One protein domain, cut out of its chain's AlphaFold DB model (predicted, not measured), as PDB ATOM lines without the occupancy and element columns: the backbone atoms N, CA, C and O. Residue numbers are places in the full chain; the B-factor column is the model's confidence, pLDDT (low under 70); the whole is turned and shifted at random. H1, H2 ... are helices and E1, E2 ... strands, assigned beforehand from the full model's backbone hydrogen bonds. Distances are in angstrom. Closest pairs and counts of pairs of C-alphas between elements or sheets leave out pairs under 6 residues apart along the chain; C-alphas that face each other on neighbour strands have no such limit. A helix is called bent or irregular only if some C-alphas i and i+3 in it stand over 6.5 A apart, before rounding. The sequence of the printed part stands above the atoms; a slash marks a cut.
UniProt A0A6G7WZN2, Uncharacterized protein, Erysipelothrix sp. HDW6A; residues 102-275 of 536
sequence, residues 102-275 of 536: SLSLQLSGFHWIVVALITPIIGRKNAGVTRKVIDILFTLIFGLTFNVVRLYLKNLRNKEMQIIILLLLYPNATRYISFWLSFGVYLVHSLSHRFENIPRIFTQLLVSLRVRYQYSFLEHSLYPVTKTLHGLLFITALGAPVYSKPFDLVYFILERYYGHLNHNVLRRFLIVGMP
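What this domain is: This is residues 102 to 275 of the 536 residues of an uncharacterized protein of Erysipelothrix sp. HDW6A (UniProt A0A6G7WZN2). Helices follow one another round a ring, from H1a and H1b through H2, H3, H5 and H7 to the long H8, which crosses H1a and closes the ring. H9 folds back along H8 as a helical hairpin, and H10 leads on to E2, which pairs with E1 at the H7 to H8 corner. The printed part has 174 residues, with seven named helices, E1, H8, H9, H10 and E2 in that order; E1 and E2 make one antiparallel sheet. The class is mostly helix; the whole is compact, with a radius of gyration of the C-alphas of 17.8 A and spans of 50 by 41 by 30 A.

Where its parts are: Find C-alpha 214 at (28.561, 7.320, -16.537), where E1, residues 214 to 216, begins; E2 is residues 270 to 272. From E1 look on to H8, residues 217 to 239, 33.6 A long, with a kink of 51 degrees near residue 224, then H9, 245 to 260, 22.6 A, and H10, 263 to 268. Go back to C-alpha 103 at (26.536, 12.163, -36.700): H1, residues 103 to 142, was assigned as one helix by its hydrogen bonds but is bent, C-alphas 121 and 124 being 9.0 A apart. Its arms are H1a, 103 to 121, 28.0 A, and H1b, 124 to 142, 26.4 A. Then come H2, 146 to 153, H3, 159 to 169, H4, 171 to 175, H5, 177 to 190, 19.0 A, H6, 193 to 196, and H7, 200 to 212, 17.4 A.

How they stand to each other: Between E1 and E2, look for N 215 and O 271, 2.8 A apart. The closest C-alphas of H7 and E1, Ser 208 and Tyr 215, are 5.9 A apart. H8 and H9 touch at Thr 236 and Phe 247, 4.8 A, opposite ways at a shallow tilt of 18 degrees. H8 touches H1a about perpendicular, 76 degrees, at Gly 231 and Gly 109, 3.7 A. H1b and H2, a hairpin, touch at Thr 139 and Val 148, 6.6 A. H3 touches H5 at Ile 163 and Phe 183, 6.7 A; H5 touches H7 at Val 185 and Thr 203, 5.9 A. H4 touches H3, and H6 touches H5, only at the corner, the former only just, with 3 pairs within 8 A. H10 is close to H8 but not clearly touching. Every O i to N i+4 pair is within hydrogen-bond range in H1b, H2, H3, H7, H9 and H10, against 13 of 15 in H1a, 7 of 10 in H5, 17 of 19 in H8 and 0 of 1 in H4, where 1 of 2 O i to N i+3 pairs is; H6 is too short.

The domain as a whole: The two farthest C-alphas, Arg 194 and Val 242, are 53.7 A apart. The printed part has no cut, and its links are tight. Mean pLDDT of the printed part is 80.2; 19 residues are under 70, among them 171 to 178.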
ATOM      1  N   SER A 102      25.423   9.656 -32.765       60.31
ATOM      2  CA  SER A 102      25.589  11.063 -33.126       60.31
ATOM      3  C   SER A 102      26.403  11.181 -34.405       60.31
ATOM      4  O   SER A 102      27.574  10.809 -34.400       60.31
ATOM      5  N   LEU A 103      25.844  11.829 -35.439       70.19
ATOM      6  CA  LEU A 103      26.536  12.163 -36.700       70.19
ATOM      7  C   LEU A 103      27.929  12.789 -36.463       70.19
ATOM      8  O   LEU A 103      28.850  12.682 -37.267       70.19
ATOM      9  N   SER A 104      28.115  13.427 -35.305       70.38
ATOM     10  CA  SER A 104      29.380  14.013 -34.872       70.38
ATOM     11  C   SER A 104      30.570  13.041 -34.895       70.38
ATOM     12  O   SER A 104      31.693  13.476 -35.176       70.38
ATOM     13  N   LEU A 105      30.355  11.750 -34.614       74.25
ATOM     14  CA  LEU A 105      31.419  10.749 -34.588       74.25
ATOM     15  C   LEU A 105      31.872  10.391 -36.006       74.25
ATOM     16  O   LEU A 105      33.073  10.437 -36.285       74.25
ATOM     17  N   GLN A 106      30.911  10.129 -36.896       83.88
ATOM     18  CA  GLN A 106      31.108   9.849 -38.320       83.88
ATOM     19  C   GLN A 106      31.893  10.978 -38.979       83.88
ATOM     20  O   GLN A 106      32.947  10.739 -39.567       83.88
ATOM     21  N   LEU A 107      31.450  12.225 -38.793       79.25
ATOM     22  CA  LEU A 107      32.113  13.392 -39.379       79.25
ATOM     23  C   LEU A 107      33.520  13.577 -38.835       79.25
ATOM     24  O   LEU A 107      34.465  13.816 -39.587       79.25
ATOM     25  N   SER A 108      33.701  13.433 -37.521       78.12
ATOM     26  CA  SER A 108      35.033  13.549 -36.933       78.12
ATOM     27  C   SER A 108      35.994  12.500 -37.501       78.12
ATOM     28  O   SER A 108      37.172  12.813 -37.715       78.12
ATOM     29  N   GLY A 109      35.512  11.272 -37.705       86.25
ATOM     30  CA  GLY A 109      36.244  10.180 -38.341       86.25
ATOM     31  C   GLY A 109      36.585  10.486 -39.792       86.25
ATOM     32  O   GLY A 109      37.761  10.470 -40.144       86.25
ATOM     33  N   PHE A 110      35.586  10.863 -40.592       88.44
ATOM     34  CA  PHE A 110      35.734  11.269 -41.991       88.44
ATOM     35  C   PHE A 110      36.835  12.321 -42.159       88.44
ATOM     36  O   PHE A 110      37.801  12.104 -42.889       88.44
ATOM     37  N   HIS A 111      36.764  13.420 -41.401       81.88
ATOM     38  CA  HIS A 111      37.781  14.471 -41.461       81.88
ATOM     39  C   HIS A 111      39.172  13.981 -41.070       81.88
ATOM     40  O   HIS A 111      40.162  14.418 -41.655       81.88
ATOM     41  N   TRP A 112      39.264  13.119 -40.056       84.94
ATOM     42  CA  TRP A 112      40.547  12.575 -39.623       84.94
ATOM     43  C   TRP A 112      41.180  11.715 -40.722       84.94
ATOM     44  O   TRP A 112      42.349  11.933 -41.036       84.94
ATOM     45  N   ILE A 113      40.401  10.833 -41.357       90.69
ATOM     46  CA  ILE A 113      40.861   9.960 -42.446       90.69
ATOM     47  C   ILE A 113      41.281  10.786 -43.658       90.69
ATOM     48  O   ILE A 113      42.400  10.638 -44.138       90.69
ATOM     49  N   VAL A 114      40.418  11.690 -44.131       87.00
ATOM     50  CA  VAL A 114      40.705  12.480 -45.335       87.00
ATOM     51  C   VAL A 114      41.981  13.295 -45.160       87.00
ATOM     52  O   VAL A 114      42.855  13.254 -46.020       87.00
ATOM     53  N   VAL A 115      42.133  13.987 -44.026       85.25
ATOM     54  CA  VAL A 115      43.351  14.759 -43.745       85.25
ATOM     55  C   VAL A 115      44.571  13.844 -43.669       85.25
ATOM     56  O   VAL A 115      45.609  14.193 -44.230       85.25
ATOM     57  N   ALA A 116      44.467  12.688 -43.007       88.50
ATOM     58  CA  ALA A 116      45.566  11.732 -42.902       88.50
ATOM     59  C   ALA A 116      46.016  11.195 -44.272       88.50
ATOM     60  O   ALA A 116      47.219  11.073 -44.490       88.50
ATOM     61  N   LEU A 117      45.087  10.947 -45.201       90.44
ATOM     62  CA  LEU A 117      45.387  10.428 -46.542       90.44
ATOM     63  C   LEU A 117      45.985  11.481 -47.481       90.44
ATOM     64  O   LEU A 117      46.923  11.184 -48.215       90.44
ATOM     65  N   ILE A 118      45.473  12.715 -47.467       89.38
ATOM     66  CA  ILE A 118      45.935  13.753 -48.403       89.38
ATOM     67  C   ILE A 118      47.218  14.440 -47.931       89.38
ATOM     68  O   ILE A 118      48.006  14.896 -48.755       89.38
ATOM     69  N   THR A 119      47.455  14.532 -46.616       91.19
ATOM     70  CA  THR A 119      48.601  15.283 -46.066       91.19
ATOM     71  C   THR A 119      49.957  14.820 -46.612       91.19
ATOM     72  O   THR A 119      50.755  15.698 -46.948       91.19
ATOM     73  N   PRO A 120      50.240  13.509 -46.744       93.38
ATOM     74  CA  PRO A 120      51.472  13.030 -47.372       93.38
ATOM     75  C   PRO A 120      51.618  13.433 -48.847       93.38
ATOM     76  O   PRO A 120      52.738  13.603 -49.311       93.38
ATOM     77  N   ILE A 121      50.505  13.608 -49.568       93.88
ATOM     78  CA  ILE A 121      50.485  13.865 -51.016       93.88
ATOM     79  C   ILE A 121      50.686  15.353 -51.313       93.88
ATOM     80  O   ILE A 121      51.509  15.725 -52.141       93.88
ATOM     81  N   ILE A 122      49.919  16.217 -50.643       92.81
ATOM     82  CA  ILE A 122      49.854  17.652 -50.979       92.81
ATOM     83  C   ILE A 122      50.545  18.549 -49.947       92.81
ATOM     84  O   ILE A 122      50.582  19.771 -50.102       92.81
ATOM     85  N   GLY A 123      51.091  17.962 -48.881       90.69
ATOM     86  CA  GLY A 123      51.696  18.680 -47.766       90.69
ATOM     87  C   GLY A 123      50.669  19.295 -46.808       90.69
ATOM     88  O   GLY A 123      49.505  19.537 -47.136       90.69
ATOM     89  N   ARG A 124      51.109  19.593 -45.575       85.94
ATOM     90  CA  ARG A 124      50.228  20.048 -44.476       85.94
ATOM     91  C   ARG A 124      49.438  21.319 -44.793       85.94
ATOM     92  O   ARG A 124      48.279  21.426 -44.396       85.94
ATOM     93  N   LYS A 125      50.054  22.289 -45.480       85.75
ATOM     94  CA  LYS A 125      49.409  23.571 -45.808       85.75
ATOM     95  C   LYS A 125      48.218  23.357 -46.744       85.75
ATOM     96  O   LYS A 125      47.118  23.805 -46.429       85.75
ATOM     97  N   ASN A 126      48.424  22.624 -47.837       85.94
ATOM     98  CA  ASN A 126      47.375  22.373 -48.825       85.94
ATOM     99  C   ASN A 126      46.310  21.421 -48.274       85.94
ATOM    100  O   ASN A 126      45.129  21.676 -48.473       85.94
ATOM    101  N   ALA A 127      46.687  20.423 -47.467       85.31
ATOM    102  CA  ALA A 127      45.726  19.576 -46.755       85.31
ATOM    103  C   ALA A 127      44.782  20.384 -45.852       85.31
ATOM    104  O   ALA A 127      43.586  20.098 -45.778       85.31
ATOM    105  N   GLY A 128      45.294  21.436 -45.204       80.38
ATOM    106  CA  GLY A 128      44.477  22.378 -44.443       80.38
ATOM    107  C   GLY A 128      43.478  23.159 -45.305       80.38
ATOM    108  O   GLY A 128      42.356  23.393 -44.859       80.38
ATOM    109  N   VAL A 129      43.851  23.536 -46.532       83.00
ATOM    110  CA  VAL A 129      42.959  24.221 -47.487       83.00
ATOM    111  C   VAL A 129      41.897  23.262 -48.016       83.00
ATOM    112  O   VAL A 129      40.710  23.565 -47.913       83.00
ATOM    113  N   THR A 130      42.294  22.080 -48.494       82.25
ATOM    114  CA  THR A 130      41.372  21.043 -48.981       82.25
ATOM    115  C   THR A 130      40.346  20.675 -47.918       82.25
ATOM    116  O   THR A 130      39.158  20.586 -48.205       82.25
ATOM    117  N   ARG A 131      40.776  20.550 -46.659       80.25
ATOM    118  CA  ARG A 131      39.861  20.315 -45.544       80.25
ATOM    119  C   ARG A 131      38.784  21.400 -45.423       80.25
ATOM    120  O   ARG A 131      37.625  21.052 -45.251       80.25
ATOM    121  N   LYS A 132      39.142  22.685 -45.528       78.69
ATOM    122  CA  LYS A 132      38.165  23.788 -45.461       78.69
ATOM    123  C   LYS A 132      37.167  23.735 -46.617       78.69
ATOM    124  O   LYS A 132      35.993  24.002 -46.406       78.69
ATOM    125  N   VAL A 133      37.623  23.374 -47.817       83.44
ATOM    126  CA  VAL A 133      36.734  23.181 -48.974       83.44
ATOM    127  C   VAL A 133      35.734  22.058 -48.695       83.44
ATOM    128  O   VAL A 133      34.544  22.222 -48.943       83.44
ATOM    129  N   ILE A 134      36.193  20.953 -48.106       81.62
ATOM    130  CA  ILE A 134      35.321  19.846 -47.701       81.62
ATOM    131  C   ILE A 134      34.315  20.293 -46.634       81.62
ATOM    132  O   ILE A 134      33.142  19.968 -46.769       81.62
ATOM    133  N   ASP A 135      34.734  21.068 -45.625       76.44
ATOM    134  CA  ASP A 135      33.826  21.630 -44.611       76.44
ATOM    135  C   ASP A 135      32.704  22.475 -45.277       76.44
ATOM    136  O   ASP A 135      31.527  22.347 -44.918       76.44
ATOM    137  N   ILE A 136      33.049  23.287 -46.292       80.44
ATOM    138  CA  ILE A 136      32.109  24.121 -47.075       80.44
ATOM    139  C   ILE A 136      31.115  23.265 -47.844       80.44
ATOM    140  O   ILE A 136      29.908  23.462 -47.703       80.44
ATOM    141  N   LEU A 137      31.600  22.278 -48.595       79.88
ATOM    142  CA  LEU A 137      30.733  21.333 -49.302       79.88
ATOM    143  C   LEU A 137      29.792  20.615 -48.331       79.88
ATOM    144  O   LEU A 137      28.602  20.478 -48.601       79.88
ATOM    145  N   PHE A 138      30.298  20.238 -47.158       75.81
ATOM    146  CA  PHE A 138      29.498  19.605 -46.122       75.81
ATOM    147  C   PHE A 138      28.375  20.517 -45.613       75.81
ATOM    148  O   PHE A 138      27.251  20.071 -45.402       75.81
ATOM    149  N   THR A 139      28.656  21.810 -45.466       73.88
ATOM    150  CA  THR A 139      27.662  22.811 -45.045       73.88
ATOM    151  C   THR A 139      26.586  23.019 -46.099       73.88
ATOM    152  O   THR A 139      25.422  23.187 -45.751       73.88
ATOM    153  N   LEU A 140      26.955  22.973 -47.379       73.81
ATOM    154  CA  LEU A 140      25.999  23.081 -48.479       73.81
ATOM    155  C   LEU A 140      25.064  21.864 -48.544       73.81
ATOM    156  O   LEU A 140      23.889  22.019 -48.856       73.81
ATOM    157  N   ILE A 141      25.564  20.665 -48.223       72.19
ATOM    158  CA  ILE A 141      24.779  19.421 -48.289       72.19
ATOM    159  C   ILE A 141      23.919  19.224 -47.031       72.19
ATOM    160  O   ILE A 141      22.736  18.901 -47.125       72.19
ATOM    161  N   PHE A 142      24.503  19.419 -45.847       70.44
ATOM    162  CA  PHE A 142      23.882  19.066 -44.563       70.44
ATOM    163  C   PHE A 142      23.408  20.279 -43.752       70.44
ATOM    164  O   PHE A 142      22.785  20.118 -42.702       70.44
ATOM    165  N   GLY A 143      23.670  21.494 -44.230       71.44
ATOM    166  CA  GLY A 143      23.320  22.738 -43.556       71.44
ATOM    167  C   GLY A 143      24.288  23.134 -42.438       71.44
ATOM    168  O   GLY A 143      25.222  22.417 -42.064       71.44
ATOM    169  N   LEU A 144      24.037  24.313 -41.867       69.25
ATOM    170  CA  LEU A 144      24.835  24.903 -40.793       69.25
ATOM    171  C   LEU A 144      24.414  24.331 -39.428       69.25
ATOM    172  O   LEU A 144      23.842  25.011 -38.577       69.25
ATOM    173  N   THR A 145      24.629  23.032 -39.236       70.19
ATOM    174  CA  THR A 145      24.317  22.347 -37.973       70.19
ATOM    175  C   THR A 145      25.394  22.607 -36.918       70.19
ATOM    176  O   THR A 145      26.537  22.937 -37.240       70.19
ATOM    177  N   PHE A 146      25.066  22.384 -35.639       68.25
ATOM    178  CA  PHE A 146      26.020  22.489 -34.526       68.25
ATOM    179  C   PHE A 146      27.332  21.727 -34.792       68.25
ATOM    180  O   PHE A 146      28.429  22.240 -34.556       68.25
ATOM    181  N   ASN A 147      27.223  20.499 -35.313       67.94
ATOM    182  CA  ASN A 147      28.374  19.646 -35.604       67.94
ATOM    183  C   ASN A 147      29.261  20.238 -36.703       67.94
ATOM    184  O   ASN A 147      30.484  20.174 -36.592       67.94
ATOM    185  N   VAL A 148      28.650  20.856 -37.713       71.00
ATOM    186  CA  VAL A 148      29.344  21.512 -38.823       71.00
ATOM    187  C   VAL A 148      30.034  22.793 -38.354       71.00
ATOM    188  O   VAL A 148      31.242  22.933 -38.536       71.00
ATOM    189  N   VAL A 149      29.336  23.679 -37.636       73.75
ATOM    190  CA  VAL A 149      29.923  24.920 -37.088       73.75
ATOM    191  C   VAL A 149      31.116  24.624 -36.178       73.75
ATOM    192  O   VAL A 149      32.170  25.257 -36.288       73.75
ATOM    193  N   ARG A 150      31.005  23.601 -35.323       73.00
ATOM    194  CA  ARG A 150      32.112  23.141 -34.475       73.00
ATOM    195  C   ARG A 150      33.369  22.778 -35.279       73.00
ATOM    196  O   ARG A 150      34.479  23.010 -34.790       73.00
ATOM    197  N   LEU A 151      33.228  22.191 -36.469       71.00
ATOM    198  CA  LEU A 151      34.366  21.805 -37.310       71.00
ATOM    199  C   LEU A 151      35.120  23.029 -37.840       71.00
ATOM    200  O   LEU A 151      36.352  23.042 -37.753       71.00
ATOM    201  N   TYR A 152      34.407  24.074 -38.267       72.44
ATOM    202  CA  TYR A 152      35.010  25.344 -38.693       72.44
ATOM    203  C   TYR A 152      35.744  26.048 -37.567       72.44
ATOM    204  O   TYR A 152      36.898  26.460 -37.725       72.44
ATOM    205  N   LEU A 153      35.085  26.158 -36.410       72.88
ATOM    206  CA  LEU A 153      35.635  26.865 -35.261       72.88
ATOM    207  C   LEU A 153      36.928  26.213 -34.777       72.88
ATOM    208  O   LEU A 153      37.834  26.929 -34.358       72.88
ATOM    209  N   LYS A 154      37.096  24.893 -34.941       69.44
ATOM    210  CA  LYS A 154      38.333  24.182 -34.572       69.44
ATOM    211  C   LYS A 154      39.605  24.817 -35.160       69.44
ATOM    212  O   LYS A 154      40.666  24.649 -34.556       69.44
ATOM    213  N   ASN A 155      39.498  25.520 -36.291       64.25
ATOM    214  CA  ASN A 155      40.610  26.164 -36.995       64.25
ATOM    215  C   ASN A 155      40.998  27.546 -36.440       64.25
ATOM    216  O   ASN A 155      42.058  28.059 -36.801       64.25
ATOM    217  N   LEU A 156      40.182  28.158 -35.577       71.50
ATOM    218  CA  LEU A 156      40.572  29.381 -34.876       71.50
ATOM    219  C   LEU A 156      41.699  29.064 -33.879       71.50
ATOM    220  O   LEU A 156      41.721  27.991 -33.272       71.50
ATOM    221  N   ARG A 157      42.650  29.991 -33.706       68.62
ATOM    222  CA  ARG A 157      43.758  29.816 -32.746       68.62
ATOM    223  C   ARG A 157      43.279  29.898 -31.299       68.62
ATOM    224  O   ARG A 157      43.655  29.062 -30.488       68.62
ATOM    225  N   ASN A 158      42.443  30.887 -31.001       79.38
ATOM    226  CA  ASN A 158      41.920  31.130 -29.664       79.38
ATOM    227  C   ASN A 158      40.738  30.177 -29.392       79.38
ATOM    228  O   ASN A 158      39.814  30.089 -30.207       79.38
ATOM    229  N   LYS A 159      40.809  29.392 -28.310       75.62
ATOM    230  CA  LYS A 159      39.810  28.361 -27.977       75.62
ATOM    231  C   LYS A 159      38.606  28.967 -27.271       75.62
ATOM    232  O   LYS A 159      37.490  28.509 -27.486       75.62
ATOM    233  N   GLU A 160      38.825  30.026 -26.513       78.44
ATOM    234  CA  GLU A 160      37.823  30.784 -25.780       78.44
ATOM    235  C   GLU A 160      36.834  31.432 -26.762       78.44
ATOM    236  O   GLU A 160      35.624  31.255 -26.643       78.44
ATOM    237  N   MET A 161      37.344  32.050 -27.832       79.38
ATOM    238  CA  MET A 161      36.538  32.613 -28.920       79.38
ATOM    239  C   MET A 161      35.708  31.555 -29.650       79.38
ATOM    240  O   MET A 161      34.575  31.828 -30.035       79.38
ATOM    241  N   GLN A 162      36.228  30.331 -29.817       82.50
ATOM    242  CA  GLN A 162      35.442  29.228 -30.391       82.50
ATOM    243  C   GLN A 162      34.241  28.914 -29.510       82.50
ATOM    244  O   GLN A 162      33.141  28.741 -30.021       82.50
ATOM    245  N   ILE A 163      34.453  28.853 -28.197       80.62
ATOM    246  CA  ILE A 163      33.400  28.553 -27.228       80.62
ATOM    247  C   ILE A 163      32.356  29.668 -27.218       80.62
ATOM    248  O   ILE A 163      31.170  29.366 -27.302       80.62
ATOM    249  N   ILE A 164      32.784  30.932 -27.188       81.19
ATOM    250  CA  ILE A 164      31.881  32.090 -27.198       81.19
ATOM    251  C   ILE A 164      31.036  32.103 -28.474       81.19
ATOM    252  O   ILE A 164      29.814  32.151 -28.381       81.19
ATOM    253  N   ILE A 165      31.649  31.992 -29.659       81.56
ATOM    254  CA  ILE A 165      30.908  31.986 -30.934       81.56
ATOM    255  C   ILE A 165      29.914  30.820 -30.971       81.56
ATOM    256  O   ILE A 165      28.765  30.986 -31.376       81.56
ATOM    257  N   LEU A 166      30.337  29.641 -30.516       79.19
ATOM    258  CA  LEU A 166      29.485  28.463 -30.491       79.19
ATOM    259  C   LEU A 166      28.310  28.626 -29.515       79.19
ATOM    260  O   LEU A 166      27.211  28.212 -29.856       79.19
ATOM    261  N   LEU A 167      28.510  29.239 -28.345       78.06
ATOM    262  CA  LEU A 167      27.438  29.513 -27.381       78.06
ATOM    263  C   LEU A 167      26.522  30.659 -27.823       78.06
ATOM    264  O   LEU A 167      25.341  30.636 -27.506       78.06
ATOM    265  N   LEU A 168      27.013  31.628 -28.594       78.81
ATOM    266  CA  LEU A 168      26.162  32.663 -29.190       78.81
ATOM    267  C   LEU A 168      25.244  32.079 -30.271       78.81
ATOM    268  O   LEU A 168      24.055  32.387 -30.302       78.81
ATOM    269  N   LEU A 169      25.780  31.211 -31.135       74.56
ATOM    270  CA  LEU A 169      25.003  30.546 -32.187       74.56
ATOM    271  C   LEU A 169      24.111  29.423 -31.633       74.56
ATOM    272  O   LEU A 169      23.012  29.193 -32.134       74.56
ATOM    273  N   TYR A 170      24.579  28.738 -30.588       72.12
ATOM    274  CA  TYR A 170      23.915  27.608 -29.945       72.12
ATOM    275  C   TYR A 170      23.966  27.772 -28.413       72.12
ATOM    276  O   TYR A 170      24.762  27.106 -27.749       72.12
ATOM    277  N   PRO A 171      23.096  28.606 -27.808       67.94
ATOM    278  CA  PRO A 171      23.108  28.890 -26.360       67.94
ATOM    279  C   PRO A 171      22.959  27.647 -25.485       67.94
ATOM    280  O   PRO A 171      23.523  27.554 -24.398       67.94
ATOM    281  N   ASN A 172      22.255  26.641 -26.000       58.78
ATOM    282  CA  ASN A 172      22.069  25.356 -25.337       58.78
ATOM    283  C   ASN A 172      23.161  24.334 -25.675       58.78
ATOM    284  O   ASN A 172      23.004  23.156 -25.360       58.78
ATOM    285  N   ALA A 173      24.275  24.749 -26.290       65.69
ATOM    286  CA  ALA A 173      25.357  23.841 -26.648       65.69
ATOM    287  C   ALA A 173      25.921  23.093 -25.442       65.69
ATOM    288  O   ALA A 173      26.257  21.919 -25.559       65.69
ATOM    289  N   THR A 174      25.940  23.736 -24.273       64.81
ATOM    290  CA  THR A 174      26.318  23.127 -22.988       64.81
ATOM    291  C   THR A 174      25.440  21.943 -22.584       64.81
ATOM    292  O   THR A 174      25.769  21.239 -21.639       64.81
ATOM    293  N   ARG A 175      24.330  21.676 -23.269       55.94
ATOM    294  CA  ARG A 175      23.514  20.480 -23.029       55.94
ATOM    295  C   ARG A 175      23.939  19.306 -23.897       55.94
ATOM    296  O   ARG A 175      23.720  18.161 -23.521       55.94
ATOM    297  N   TYR A 176      24.575  19.573 -25.038       58.69
ATOM    298  CA  TYR A 176      25.082  18.514 -25.894       58.69
ATOM    299  C   TYR A 176      26.380  17.955 -25.329       58.69
ATOM    300  O   TYR A 176      27.343  18.666 -25.049       58.69
ATOM    301  N   ILE A 177      26.460  16.635 -25.249       55.81
ATOM    302  CA  ILE A 177      27.685  15.961 -24.829       55.81
ATOM    303  C   ILE A 177      28.874  16.256 -25.747       55.81
ATOM    304  O   ILE A 177      30.015  16.387 -25.301       55.81
ATOM    305  N   SER A 178      28.602  16.414 -27.041       60.66
ATOM    306  CA  SER A 178      29.600  16.751 -28.050       60.66
ATOM    307  C   SER A 178      30.266  18.100 -27.761       60.66
ATOM    308  O   SER A 178      31.442  18.262 -28.088       60.66
ATOM    309  N   PHE A 179      29.580  19.033 -27.090       71.75
ATOM    310  CA  PHE A 179      30.181  20.263 -26.577       71.75
ATOM    311  C   PHE A 179      31.191  19.969 -25.470       71.75
ATOM    312  O   PHE A 179      32.362  20.331 -25.587       71.75
ATOM    313  N   TRP A 180      30.774  19.260 -24.423       68.56
ATOM    314  CA  TRP A 180      31.613  18.983 -23.256       68.56
ATOM    315  C   TRP A 180      32.862  18.165 -23.586       68.56
ATOM    316  O   TRP A 180      33.954  18.510 -23.129       68.56
ATOM    317  N   LEU A 181      32.737  17.154 -24.451       65.06
ATOM    318  CA  LEU A 181      33.879  16.353 -24.910       65.06
ATOM    319  C   LEU A 181      34.918  17.179 -25.685       65.06
ATOM    320  O   LEU A 181      36.087  16.804 -25.753       65.06
ATOM    321  N   SER A 182      34.503  18.295 -26.283       69.06
ATOM    322  CA  SER A 182      35.312  19.031 -27.265       69.06
ATOM    323  C   SER A 182      35.845  20.348 -26.764       69.06
ATOM    324  O   SER A 182      36.931  20.756 -27.165       69.06
ATOM    325  N   PHE A 183      35.052  21.010 -25.936       72.88
ATOM    326  CA  PHE A 183      35.256  22.371 -25.478       72.88
ATOM    327  C   PHE A 183      35.202  22.461 -23.962       72.88
ATOM    328  O   PHE A 183      35.978  23.216 -23.396       72.88
ATOM    329  N   GLY A 184      34.375  21.651 -23.297       70.12
ATOM    330  CA  GLY A 184      34.245  21.664 -21.837       70.12
ATOM    331  C   GLY A 184      35.569  21.479 -21.094       70.12
ATOM    332  O   GLY A 184      35.875  22.218 -20.167       70.12
ATOM    333  N   VAL A 185      36.403  20.551 -21.564       73.19
ATOM    334  CA  VAL A 185      37.768  20.336 -21.044       73.19
ATOM    335  C   VAL A 185      38.645  21.581 -21.192       73.19
ATOM    336  O   VAL A 185      39.368  21.951 -20.271       73.19
ATOM    337  N   TYR A 186      38.581  22.232 -22.356       76.06
ATOM    338  CA  TYR A 186      39.347  23.452 -22.613       76.06
ATOM    339  C   TYR A 186      38.837  24.609 -21.765       76.06
ATOM    340  O   TYR A 186      39.655  25.356 -21.247       76.06
ATOM    341  N   LEU A 187      37.519  24.701 -21.562       73.88
ATOM    342  CA  LEU A 187      36.912  25.707 -20.702       73.88
ATOM    343  C   LEU A 187      37.502  25.621 -19.293       73.88
ATOM    344  O   LEU A 187      38.010  26.619 -18.798       73.88
ATOM    345  N   VAL A 188      37.542  24.425 -18.694       74.06
ATOM    346  CA  VAL A 188      38.128  24.226 -17.355       74.06
ATOM    347  C   VAL A 188      39.596  24.662 -17.304       74.06
ATOM    348  O   VAL A 188      40.001  25.335 -16.362       74.06
ATOM    349  N   HIS A 189      40.394  24.320 -18.318       76.31
ATOM    350  CA  HIS A 189      41.820  24.665 -18.340       76.31
ATOM    351  C   HIS A 189      42.072  26.151 -18.636       76.31
ATOM    352  O   HIS A 189      43.068  26.695 -18.171       76.31
ATOM    353  N   SER A 190      41.169  26.815 -19.364       74.69
ATOM    354  CA  SER A 190      41.270  28.245 -19.695       74.69
ATOM    355  C   SER A 190      40.976  29.175 -18.511       74.69
ATOM    356  O   SER A 190      41.329  30.347 -18.562       74.69
ATOM    357  N   LEU A 191      40.374  28.670 -17.423       72.69
ATOM    358  CA  LEU A 191      40.042  29.482 -16.244       72.69
ATOM    359  C   LEU A 191      41.279  29.972 -15.469       72.69
ATOM    360  O   LEU A 191      41.217  31.013 -14.822       72.69
ATOM    361  N   SER A 192      42.385  29.217 -15.469       70.31
ATOM    362  CA  SER A 192      43.635  29.594 -14.789       70.31
ATOM    363  C   SER A 192      44.789  28.675 -15.198       70.31
ATOM    364  O   SER A 192      44.598  27.463 -15.309       70.31
ATOM    365  N   HIS A 193      46.016  29.212 -15.267       74.06
ATOM    366  CA  HIS A 193      47.253  28.437 -15.469       74.06
ATOM    367  C   HIS A 193      47.425  27.277 -14.474       74.06
ATOM    368  O   HIS A 193      48.081  26.278 -14.767       74.06
ATOM    369  N   ARG A 194      46.809  27.356 -13.287       71.38
ATOM    370  CA  ARG A 194      46.843  26.253 -12.315       71.38
ATOM    371  C   ARG A 194      46.089  25.010 -12.803       71.38
ATOM    372  O   ARG A 194      46.523  23.897 -12.506       71.38
ATOM    373  N   PHE A 195      45.025  25.180 -13.591       74.88
ATOM    374  CA  PHE A 195      44.254  24.071 -14.168       74.88
ATOM    375  C   PHE A 195      44.937  23.438 -15.388       74.88
ATOM    376  O   PHE A 195      44.656  22.282 -15.692       74.88
ATOM    377  N   GLU A 196      45.889  24.115 -16.045       75.44
ATOM    378  CA  GLU A 196      46.646  23.546 -17.178       75.44
ATOM    379  C   GLU A 196      47.395  22.262 -16.808       75.44
ATOM    380  O   GLU A 196      47.580  21.366 -17.633       75.44
ATOM    381  N   ASN A 197      47.799  22.162 -15.542       74.88
ATOM    382  CA  ASN A 197      48.550  21.044 -14.992       74.88
ATOM    383  C   ASN A 197      47.703  19.801 -14.683       74.88
ATOM    384  O   ASN A 197      48.269  18.763 -14.314       74.88
ATOM    385  N   ILE A 198      46.379  19.896 -14.800       78.31
ATOM    386  CA  ILE A 198      45.456  18.787 -14.567       78.31
ATOM    387  C   ILE A 198      45.354  17.957 -15.848       78.31
ATOM    388  O   ILE A 198      45.166  18.509 -16.933       78.31
ATOM    389  N   PRO A 199      45.450  16.620 -15.773       78.19
ATOM    390  CA  PRO A 199      45.268  15.788 -16.954       78.19
ATOM    391  C   PRO A 199      43.883  15.983 -17.573       78.19
ATOM    392  O   PRO A 199      42.866  15.929 -16.891       78.19
ATOM    393  N   ARG A 200      43.808  16.106 -18.899       78.88
ATOM    394  CA  ARG A 200      42.519  16.251 -19.597       78.88
ATOM    395  C   ARG A 200      41.552  15.105 -19.299       78.88
ATOM    396  O   ARG A 200      40.368  15.359 -19.105       78.88
ATOM    397  N   ILE A 201      42.056  13.874 -19.191       78.06
ATOM    398  CA  ILE A 201      41.241  12.689 -18.883       78.06
ATOM    399  C   ILE A 201      40.478  12.830 -17.557       78.06
ATOM    400  O   ILE A 201      39.338  12.394 -17.444       78.06
ATOM    401  N   PHE A 202      41.062  13.535 -16.586       80.38
ATOM    402  CA  PHE A 202      40.440  13.820 -15.300       80.38
ATOM    403  C   PHE A 202      39.220  14.731 -15.447       80.38
ATOM    404  O   PHE A 202      38.129  14.418 -14.977       80.38
ATOM    405  N   THR A 203      39.389  15.855 -16.145       79.12
ATOM    406  CA  THR A 203      38.279  16.783 -16.394       79.12
ATOM    407  C   THR A 203      37.183  16.122 -17.229       79.12
ATOM    408  O   THR A 203      36.003  16.317 -16.956       79.12
ATOM    409  N   GLN A 204      37.554  15.267 -18.188       79.25
ATOM    410  CA  GLN A 204      36.607  14.490 -18.988       79.25
ATOM    411  C   GLN A 204      35.811  13.498 -18.148       79.25
ATOM    412  O   GLN A 204      34.608  13.374 -18.376       79.25
ATOM    413  N   LEU A 205      36.455  12.819 -17.195       84.38
ATOM    414  CA  LEU A 205      35.796  11.928 -16.245       84.38
ATOM    415  C   LEU A 205      34.752  12.699 -15.432       84.38
ATOM    416  O   LEU A 205      33.574  12.361 -15.493       84.38
ATOM    417  N   LEU A 206      35.148  13.773 -14.741       84.31
ATOM    418  CA  LEU A 206      34.236  14.541 -13.882       84.31
ATOM    419  C   LEU A 206      33.068  15.150 -14.662       84.31
ATOM    420  O   LEU A 206      31.920  15.066 -14.229       84.31
ATOM    421  N   VAL A 207      33.344  15.721 -15.835       79.56
ATOM    422  CA  VAL A 207      32.308  16.283 -16.707       79.56
ATOM    423  C   VAL A 207      31.380  15.185 -17.225       79.56
ATOM    424  O   VAL A 207      30.163  15.353 -17.201       79.56
ATOM    425  N   SER A 208      31.919  14.039 -17.647       79.25
ATOM    426  CA  SER A 208      31.095  12.915 -18.105       79.25
ATOM    427  C   SER A 208      30.209  12.373 -16.992       79.25
ATOM    428  O   SER A 208      29.030  12.148 -17.231       79.25
ATOM    429  N   LEU A 209      30.734  12.216 -15.778       84.94
ATOM    430  CA  LEU A 209      29.949  11.770 -14.627       84.94
ATOM    431  C   LEU A 209      28.897  12.805 -14.224       84.94
ATOM    432  O   LEU A 209      27.812  12.441 -13.788       84.94
ATOM    433  N   ARG A 210      29.157  14.100 -14.419       83.38
ATOM    434  CA  ARG A 210      28.161  15.136 -14.129       83.38
ATOM    435  C   ARG A 210      27.046  15.216 -15.171       83.38
ATOM    436  O   ARG A 210      25.918  15.525 -14.808       83.38
ATOM    437  N   VAL A 211      27.364  14.974 -16.442       76.06
ATOM    438  CA  VAL A 211      26.422  15.136 -17.564       76.06
ATOM    439  C   VAL A 211      25.692  13.835 -17.898       76.06
ATOM    440  O   VAL A 211      24.513  13.868 -18.228       76.06
ATOM    441  N   ARG A 212      26.381  12.691 -17.835       76.12
ATOM    442  CA  ARG A 212      25.836  11.369 -18.188       76.12
ATOM    443  C   ARG A 212      25.618  10.442 -17.004       76.12
ATOM    444  O   ARG A 212      25.012   9.394 -17.195       76.12
ATOM    445  N   TYR A 213      26.205  10.746 -15.849       88.31
ATOM    446  CA  TYR A 213      26.283   9.816 -14.715       88.31
ATOM    447  C   TYR A 213      27.027   8.513 -15.021       88.31
ATOM    448  O   TYR A 213      26.949   7.563 -14.251       88.31
ATOM    449  N   GLN A 214      27.764   8.469 -16.137       87.12
ATOM    450  CA  GLN A 214      28.561   7.320 -16.537       87.12
ATOM    451  C   GLN A 214      29.809   7.726 -17.329       87.12
ATOM    452  O   GLN A 214      29.821   8.715 -18.076       87.12
ATOM    453  N   TYR A 215      30.863   6.931 -17.189       85.56
ATOM    454  CA  TYR A 215      32.109   7.055 -17.927       85.56
ATOM    455  C   TYR A 215      32.740   5.677 -18.134       85.56
ATOM    456  O   TYR A 215      32.987   4.952 -17.175       85.56
ATOM    457  N   SER A 216      33.034   5.328 -19.385       83.75
ATOM    458  CA  SER A 216      33.750   4.099 -19.725       83.75
ATOM    459  C   SER A 216      35.179   4.429 -20.142       83.75
ATOM    460  O   SER A 216      35.419   5.057 -21.178       83.75
ATOM    461  N   PHE A 217      36.146   3.986 -19.334       80.69
ATOM    462  CA  PHE A 217      37.566   4.079 -19.681       80.69
ATOM    463  C   PHE A 217      37.893   3.266 -20.936       80.69
ATOM    464  O   PHE A 217      38.734   3.677 -21.740       80.69
ATOM    465  N   LEU A 218      37.208   2.134 -21.116       82.31
ATOM    466  CA  LEU A 218      37.396   1.257 -22.261       82.31
ATOM    467  C   LEU A 218      36.905   1.931 -23.547       82.31
ATOM    468  O   LEU A 218      37.666   2.021 -24.505       82.31
ATOM    469  N   GLU A 219      35.698   2.507 -23.546       78.81
ATOM    470  CA  GLU A 219      35.201   3.289 -24.692       78.81
ATOM    471  C   GLU A 219      36.108   4.480 -24.997       78.81
ATOM    472  O   GLU A 219      36.393   4.763 -26.157       78.81
ATOM    473  N   HIS A 220      36.592   5.177 -23.965       78.88
ATOM    474  CA  HIS A 220      37.494   6.306 -24.158       78.88
ATOM    475  C   HIS A 220      38.813   5.886 -24.817       78.88
ATOM    476  O   HIS A 220      39.275   6.540 -25.750       78.88
ATOM    477  N   SER A 221      39.398   4.777 -24.366       82.12
ATOM    478  CA  SER A 221      40.641   4.235 -24.928       82.12
ATOM    479  C   SER A 221      40.445   3.731 -26.358       82.12
ATOM    480  O   SER A 221      41.320   3.896 -27.206       82.12
ATOM    481  N   LEU A 222      39.275   3.165 -26.645       84.25
ATOM    482  CA  LEU A 222      38.910   2.670 -27.968       84.25
ATOM    483  C   LEU A 222      38.407   3.766 -28.913       84.25
ATOM    484  O   LEU A 222      38.342   3.538 -30.120       84.25
ATOM    485  N   TYR A 223      38.128   4.967 -28.400       82.56
ATOM    486  CA  TYR A 223      37.587   6.085 -29.166       82.56
ATOM    487  C   TYR A 223      38.320   6.352 -30.492       82.56
ATOM    488  O   TYR A 223      37.627   6.558 -31.487       82.56
ATOM    489  N   PRO A 224      39.670   6.332 -30.593       85.44
ATOM    490  CA  PRO A 224      40.352   6.516 -31.875       85.44
ATOM    491  C   PRO A 224      39.972   5.458 -32.918       85.44
ATOM    492  O   PRO A 224      39.754   5.799 -34.083       85.44
ATOM    493  N   VAL A 225      39.841   4.195 -32.503       88.38
ATOM    494  CA  VAL A 225      39.429   3.078 -33.367       88.38
ATOM    495  C   VAL A 225      37.965   3.240 -33.754       88.38
ATOM    496  O   VAL A 225      37.652   3.278 -34.944       88.38
ATOM    497  N   THR A 226      37.078   3.433 -32.773       84.69
ATOM    498  CA  THR A 226      35.636   3.602 -33.007       84.69
ATOM    499  C   THR A 226      35.377   4.765 -33.958       84.69
ATOM    500  O   THR A 226      34.691   4.615 -34.967       84.69
ATOM    501  N   LYS A 227      36.005   5.913 -33.699       86.12
ATOM    502  CA  LYS A 227      35.940   7.102 -34.548       86.12
ATOM    503  C   LYS A 227      36.407   6.813 -35.976       86.12
ATOM    504  O   LYS A 227      35.773   7.274 -36.921       86.12
ATOM    505  N   THR A 228      37.506   6.081 -36.142       89.81
ATOM    506  CA  THR A 228      38.045   5.736 -37.464       89.81
ATOM    507  C   THR A 228      37.082   4.846 -38.237       89.81
ATOM    508  O   THR A 228      36.764   5.151 -39.382       89.81
ATOM    509  N   LEU A 229      36.545   3.801 -37.606       91.19
ATOM    510  CA  LEU A 229      35.580   2.905 -38.244       91.19
ATOM    511  C   LEU A 229      34.297   3.638 -38.663       91.19
ATOM    512  O   LEU A 229      33.822   3.434 -39.774       91.19
ATOM    513  N   HIS A 230      33.780   4.558 -37.839       89.69
ATOM    514  CA  HIS A 230      32.607   5.372 -38.207       89.69
ATOM    515  C   HIS A 230      32.926   6.362 -39.330       89.69
ATOM    516  O   HIS A 230      32.070   6.643 -40.164       89.69
ATOM    517  N   GLY A 231      34.158   6.874 -39.382       91.12
ATOM    518  CA  GLY A 231      34.634   7.676 -40.504       91.12
ATOM    519  C   GLY A 231      34.706   6.885 -41.807       91.12
ATOM    520  O   GLY A 231      34.265   7.383 -42.837       91.12
ATOM    521  N   LEU A 232      35.224   5.653 -41.763       93.56
ATOM    522  CA  LEU A 232      35.256   4.754 -42.919       93.56
ATOM    523  C   LEU A 232      33.844   4.407 -43.380       93.56
ATOM    524  O   LEU A 232      33.573   4.506 -44.571       93.56
ATOM    525  N   LEU A 233      32.950   4.079 -42.444       92.44
ATOM    526  CA  LEU A 233      31.547   3.793 -42.736       92.44
ATOM    527  C   LEU A 233      30.878   4.984 -43.430       92.44
ATOM    528  O   LEU A 233      30.143   4.812 -44.394       92.44
ATOM    529  N   PHE A 234      31.169   6.202 -42.972       90.62
ATOM    530  CA  PHE A 234      30.657   7.421 -43.589       90.62
ATOM    531  C   PHE A 234      31.192   7.625 -45.016       90.62
ATOM    532  O   PHE A 234      30.422   7.935 -45.921       90.62
ATOM    533  N   ILE A 235      32.494   7.411 -45.242       90.94
ATOM    534  CA  ILE A 235      33.110   7.502 -46.579       90.94
ATOM    535  C   ILE A 235      32.482   6.487 -47.531       90.94
ATOM    536  O   ILE A 235      32.096   6.840 -48.646       90.94
ATOM    537  N   THR A 236      32.377   5.230 -47.106       92.44
ATOM    538  CA  THR A 236      31.818   4.170 -47.945       92.44
ATOM    539  C   THR A 236      30.321   4.360 -48.168       92.44
ATOM    540  O   THR A 236      29.853   4.061 -49.260       92.44
ATOM    541  N   ALA A 237      29.586   4.945 -47.217       89.75
ATOM    542  CA  ALA A 237      28.183   5.320 -47.398       89.75
ATOM    543  C   ALA A 237      27.991   6.400 -48.475       89.75
ATOM    544  O   ALA A 237      27.042   6.318 -49.249       89.75
ATOM    545  N   LEU A 238      28.897   7.382 -48.580       86.44
ATOM    546  CA  LEU A 238      28.851   8.378 -49.661       86.44
ATOM    547  C   LEU A 238      29.092   7.755 -51.049       86.44
ATOM    548  O   LEU A 238      28.551   8.247 -52.035       86.44
ATOM    549  N   GLY A 239      29.902   6.692 -51.129       85.81
ATOM    550  CA  GLY A 239      30.194   5.956 -52.369       85.81
ATOM    551  C   GLY A 239      29.226   4.806 -52.681       85.81
ATOM    552  O   GLY A 239      29.211   4.308 -53.809       85.81
ATOM    553  N   ALA A 240      28.391   4.411 -51.715       85.12
ATOM    554  CA  ALA A 240      27.426   3.326 -51.852       85.12
ATOM    555  C   ALA A 240      26.440   3.468 -53.033       85.12
ATOM    556  O   ALA A 240      26.135   2.428 -53.619       85.12
ATOM    557  N   PRO A 241      26.030   4.686 -53.468       81.50
ATOM    558  CA  PRO A 241      25.291   4.895 -54.719       81.50
ATOM    559  C   PRO A 241      25.885   4.247 -55.958       81.50
ATOM    560  O   PRO A 241      25.142   3.835 -56.845       81.50
ATOM    561  N   VAL A 242      27.210   4.152 -56.018       85.12
ATOM    562  CA  VAL A 242      27.926   3.554 -57.146       85.12
ATOM    563  C   VAL A 242      28.280   2.101 -56.842       85.12
ATOM    564  O   VAL A 242      28.161   1.238 -57.709       85.12
ATOM    565  N   TYR A 243      28.728   1.819 -55.614       89.19
ATOM    566  CA  TYR A 243      29.169   0.486 -55.212       89.19
ATOM    567  C   TYR A 243      29.053   0.283 -53.696       89.19
ATOM    568  O   TYR A 243      29.837   0.834 -52.924       89.19
ATOM    569  N   SER A 244      28.093  -0.539 -53.259       89.06
ATOM    570  CA  SER A 244      27.756  -0.710 -51.836       89.06
ATOM    571  C   SER A 244      28.646  -1.694 -51.066       89.06
ATOM    572  O   SER A 244      28.759  -1.573 -49.850       89.06
ATOM    573  N   LYS A 245      29.335  -2.640 -51.728       94.12
ATOM    574  CA  LYS A 245      30.093  -3.705 -51.031       94.12
ATOM    575  C   LYS A 245      31.118  -3.201 -49.993       94.12
ATOM    576  O   LYS A 245      31.233  -3.827 -48.940       94.12
ATOM    577  N   PRO A 246      31.858  -2.093 -50.216       95.19
ATOM    578  CA  PRO A 246      32.743  -1.531 -49.197       95.19
ATOM    579  C   PRO A 246      31.988  -1.044 -47.956       95.19
ATOM    580  O   PRO A 246      32.504  -1.157 -46.846       95.19
ATOM    581  N   PHE A 247      30.772  -0.515 -48.122       92.62
ATOM    582  CA  PHE A 247      29.919  -0.135 -47.001       92.62
ATOM    583  C   PHE A 247      29.487  -1.363 -46.204       92.62
ATOM    584  O   PHE A 247      29.687  -1.380 -44.992       92.62
ATOM    585  N   ASP A 248      28.998  -2.407 -46.877       93.00
ATOM    586  CA  ASP A 248      28.565  -3.644 -46.219       93.00
ATOM    587  C   ASP A 248      29.705  -4.304 -45.426       93.00
ATOM    588  O   ASP A 248      29.500  -4.734 -44.291       93.00
ATOM    589  N   LEU A 249      30.928  -4.317 -45.970       95.69
ATOM    590  CA  LEU A 249      32.105  -4.846 -45.274       95.69
ATOM    591  C   LEU A 249      32.444  -4.040 -44.011       95.69
ATOM    592  O   LEU A 249      32.665  -4.621 -42.949       95.69
ATOM    593  N   VAL A 250      32.496  -2.707 -44.107       94.50
ATOM    594  CA  VAL A 250      32.811  -1.853 -42.947       94.50
ATOM    595  C   VAL A 250      31.704  -1.936 -41.897       94.50
ATOM    596  O   VAL A 250      32.002  -1.996 -40.704       94.50
ATOM    597  N   TYR A 251      30.443  -1.986 -42.327       91.44
ATOM    598  CA  TYR A 251      29.292  -2.170 -41.451       91.44
ATOM    599  C   TYR A 251      29.374  -3.512 -40.709       91.44
ATOM    600  O   TYR A 251      29.276  -3.534 -39.485       91.44
ATOM    601  N   PHE A 252      29.678  -4.608 -41.411       93.06
ATOM    602  CA  PHE A 252      29.892  -5.924 -40.799       93.06
ATOM    603  C   PHE A 252      31.033  -5.917 -39.770       93.06
ATOM    604  O   PHE A 252      30.888  -6.461 -38.675       93.06
ATOM    605  N   ILE A 253      32.165  -5.274 -40.083       93.38
ATOM    606  CA  ILE A 253      33.286  -5.127 -39.138       93.38
ATOM    607  C   ILE A 253      32.840  -4.356 -37.893       93.38
ATOM    608  O   ILE A 253      33.179  -4.752 -36.779       93.38
ATOM    609  N   LEU A 254      32.078  -3.274 -38.066       88.81
ATOM    610  CA  LEU A 254      31.530  -2.492 -36.960       88.81
ATOM    611  C   LEU A 254      30.566  -3.310 -36.097       88.81
ATOM    612  O   LEU A 254      30.672  -3.258 -34.873       88.81
ATOM    613  N   GLU A 255      29.679  -4.099 -36.700       87.44
ATOM    614  CA  GLU A 255      28.783  -4.988 -35.957       87.44
ATOM    615  C   GLU A 255      29.553  -6.046 -35.167       87.44
ATOM    616  O   GLU A 255      29.264  -6.262 -33.993       87.44
ATOM    617  N   ARG A 256      30.590  -6.662 -35.750       89.50
ATOM    618  CA  ARG A 256      31.458  -7.607 -35.024       89.50
ATOM    619  C   ARG A 256      32.230  -6.926 -33.902       89.50
ATOM    620  O   ARG A 256      32.317  -7.470 -32.804       89.50
ATOM    621  N   TYR A 257      32.752  -5.729 -34.153       86.88
ATOM    622  CA  TYR A 257      33.446  -4.917 -33.160       86.88
ATOM    623  C   TYR A 257      32.551  -4.620 -31.949       86.88
ATOM    624  O   TYR A 257      32.962  -4.870 -30.815       86.88
ATOM    625  N   TYR A 258      31.311  -4.179 -32.173       83.12
ATOM    626  CA  TYR A 258      30.342  -3.953 -31.097       83.12
ATOM    627  C   TYR A 258      29.830  -5.251 -30.464       83.12
ATOM    628  O   TYR A 258      29.616  -5.292 -29.256       83.12
ATOM    629  N   GLY A 259      29.705  -6.330 -31.238       80.94
ATOM    630  CA  GLY A 259      29.348  -7.653 -30.727       80.94
ATOM    631  C   GLY A 259      30.397  -8.225 -29.768       80.94
ATOM    632  O   GLY A 259      30.040  -8.835 -28.764       80.94
ATOM    633  N   HIS A 260      31.690  -7.997 -30.024       81.75
ATOM    634  CA  HIS A 260      32.771  -8.376 -29.104       81.75
ATOM    635  C   HIS A 260      32.886  -7.424 -27.911       81.75
ATOM    636  O   HIS A 260      33.111  -7.868 -26.785       81.75
ATOM    637  N   LEU A 261      32.659  -6.128 -28.130       75.12
ATOM    638  CA  LEU A 261      32.452  -5.137 -27.070       75.12
ATOM    639  C   LEU A 261      31.029  -5.216 -26.506       75.12
ATOM    640  O   LEU A 261      30.405  -4.186 -26.261       75.12
ATOM    641  N   ASN A 262      30.513  -6.434 -26.313       72.00
ATOM    642  CA  ASN A 262      29.167  -6.646 -25.803       72.00
ATOM    643  C   ASN A 262      28.963  -5.816 -24.525       72.00
ATOM    644  O   ASN A 262      29.892  -5.656 -23.722       72.00
ATOM    645  N   HIS A 263      27.738  -5.331 -24.322       68.25
ATOM    646  CA  HIS A 263      27.300  -4.565 -23.159       68.25
ATOM    647  C   HIS A 263      27.873  -5.100 -21.843       68.25
ATOM    648  O   HIS A 263      28.353  -4.313 -21.033       68.25
ATOM    649  N   ASN A 264      27.935  -6.420 -21.662       70.12
ATOM    650  CA  ASN A 264      28.501  -7.039 -20.461       70.12
ATOM    651  C   ASN A 264      29.983  -6.698 -20.218       70.12
ATOM    652  O   ASN A 264      30.375  -6.465 -19.076       70.12
ATOM    653  N   VAL A 265      30.816  -6.643 -21.262       78.19
ATOM    654  CA  VAL A 265      32.245  -6.300 -21.139       78.19
ATOM    655  C   VAL A 265      32.410  -4.815 -20.838       78.19
ATOM    656  O   VAL A 265      33.102  -4.462 -19.885       78.19
ATOM    657  N   LEU A 266      31.746  -3.946 -21.606       76.88
ATOM    658  CA  LEU A 266      31.809  -2.494 -21.400       76.88
ATOM    659  C   LEU A 266      31.350  -2.109 -19.988       76.88
ATOM    660  O   LEU A 266      31.969  -1.274 -19.329       76.88
ATOM    661  N   ARG A 267      30.308  -2.780 -19.497       75.94
ATOM    662  CA  ARG A 267      29.702  -2.549 -18.186       75.94
ATOM    663  C   ARG A 267      30.608  -2.905 -17.009       75.94
ATOM    664  O   ARG A 267      30.559  -2.214 -15.993       75.94
ATOM    665  N   ARG A 268      31.490  -3.904 -17.143       80.38
ATOM    666  CA  ARG A 268      32.485  -4.241 -16.101       80.38
ATOM    667  C   ARG A 268      33.430  -3.074 -15.800       80.38
ATOM    668  O   ARG A 268      33.815  -2.882 -14.652       80.38
ATOM    669  N   PHE A 269      33.757  -2.279 -16.817       83.25
ATOM    670  CA  PHE A 269      34.652  -1.121 -16.712       83.25
ATOM    671  C   PHE A 269      33.908   0.218 -16.673       83.25
ATOM    672  O   PHE A 269      34.533   1.280 -16.739       83.25
ATOM    673  N   LEU A 270      32.579   0.177 -16.587       87.56
ATOM    674  CA  LEU A 270      31.762   1.370 -16.502       87.56
ATOM    675  C   LEU A 270      31.880   1.952 -15.096       87.56
ATOM    676  O   LEU A 270      31.624   1.272 -14.101       87.56
ATOM    677  N   ILE A 271      32.255   3.221 -15.020       91.50
ATOM    678  CA  ILE A 271      32.105   4.029 -13.817       91.50
ATOM    679  C   ILE A 271      30.761   4.711 -13.919       91.50
ATOM    680  O   ILE A 271      30.460   5.323 -14.941       91.50
ATOM    681  N   VAL A 272      29.975   4.623 -12.858       93.25
ATOM    682  CA  VAL A 272      28.655   5.240 -12.767       93.25
ATOM    683  C   VAL A 272      28.544   6.049 -11.485       93.25
ATOM    684  O   VAL A 272      29.304   5.852 -10.536       93.25
ATOM    685  N   GLY A 273      27.582   6.954 -11.472       92.69
ATOM    686  CA  GLY A 273      27.233   7.774 -10.327       92.69
ATOM    687  C   GLY A 273      27.356   9.257 -10.630       92.69
ATOM    688  O   GLY A 273      28.096   9.700 -11.515       92.69
ATOM    689  N   MET A 274      26.622  10.042  -9.852       90.38
ATOM    690  CA  MET A 274      26.683  11.493  -9.897       90.38
ATOM    691  C   MET A 274      27.594  12.020  -8.788       90.38
ATOM    692  O   MET A 274      27.328  11.778  -7.609       90.38
ATOM    693  N   PRO A 275      28.634  12.796  -9.127       88.50
ATOM    694  CA  PRO A 275      29.498  13.377  -8.119       88.50
ATOM    695  C   PRO A 275      28.747  14.458  -7.337       88.50
ATOM    696  O   PRO A 275      28.119  15.355  -7.920       88.50
TER     697      PRO A 275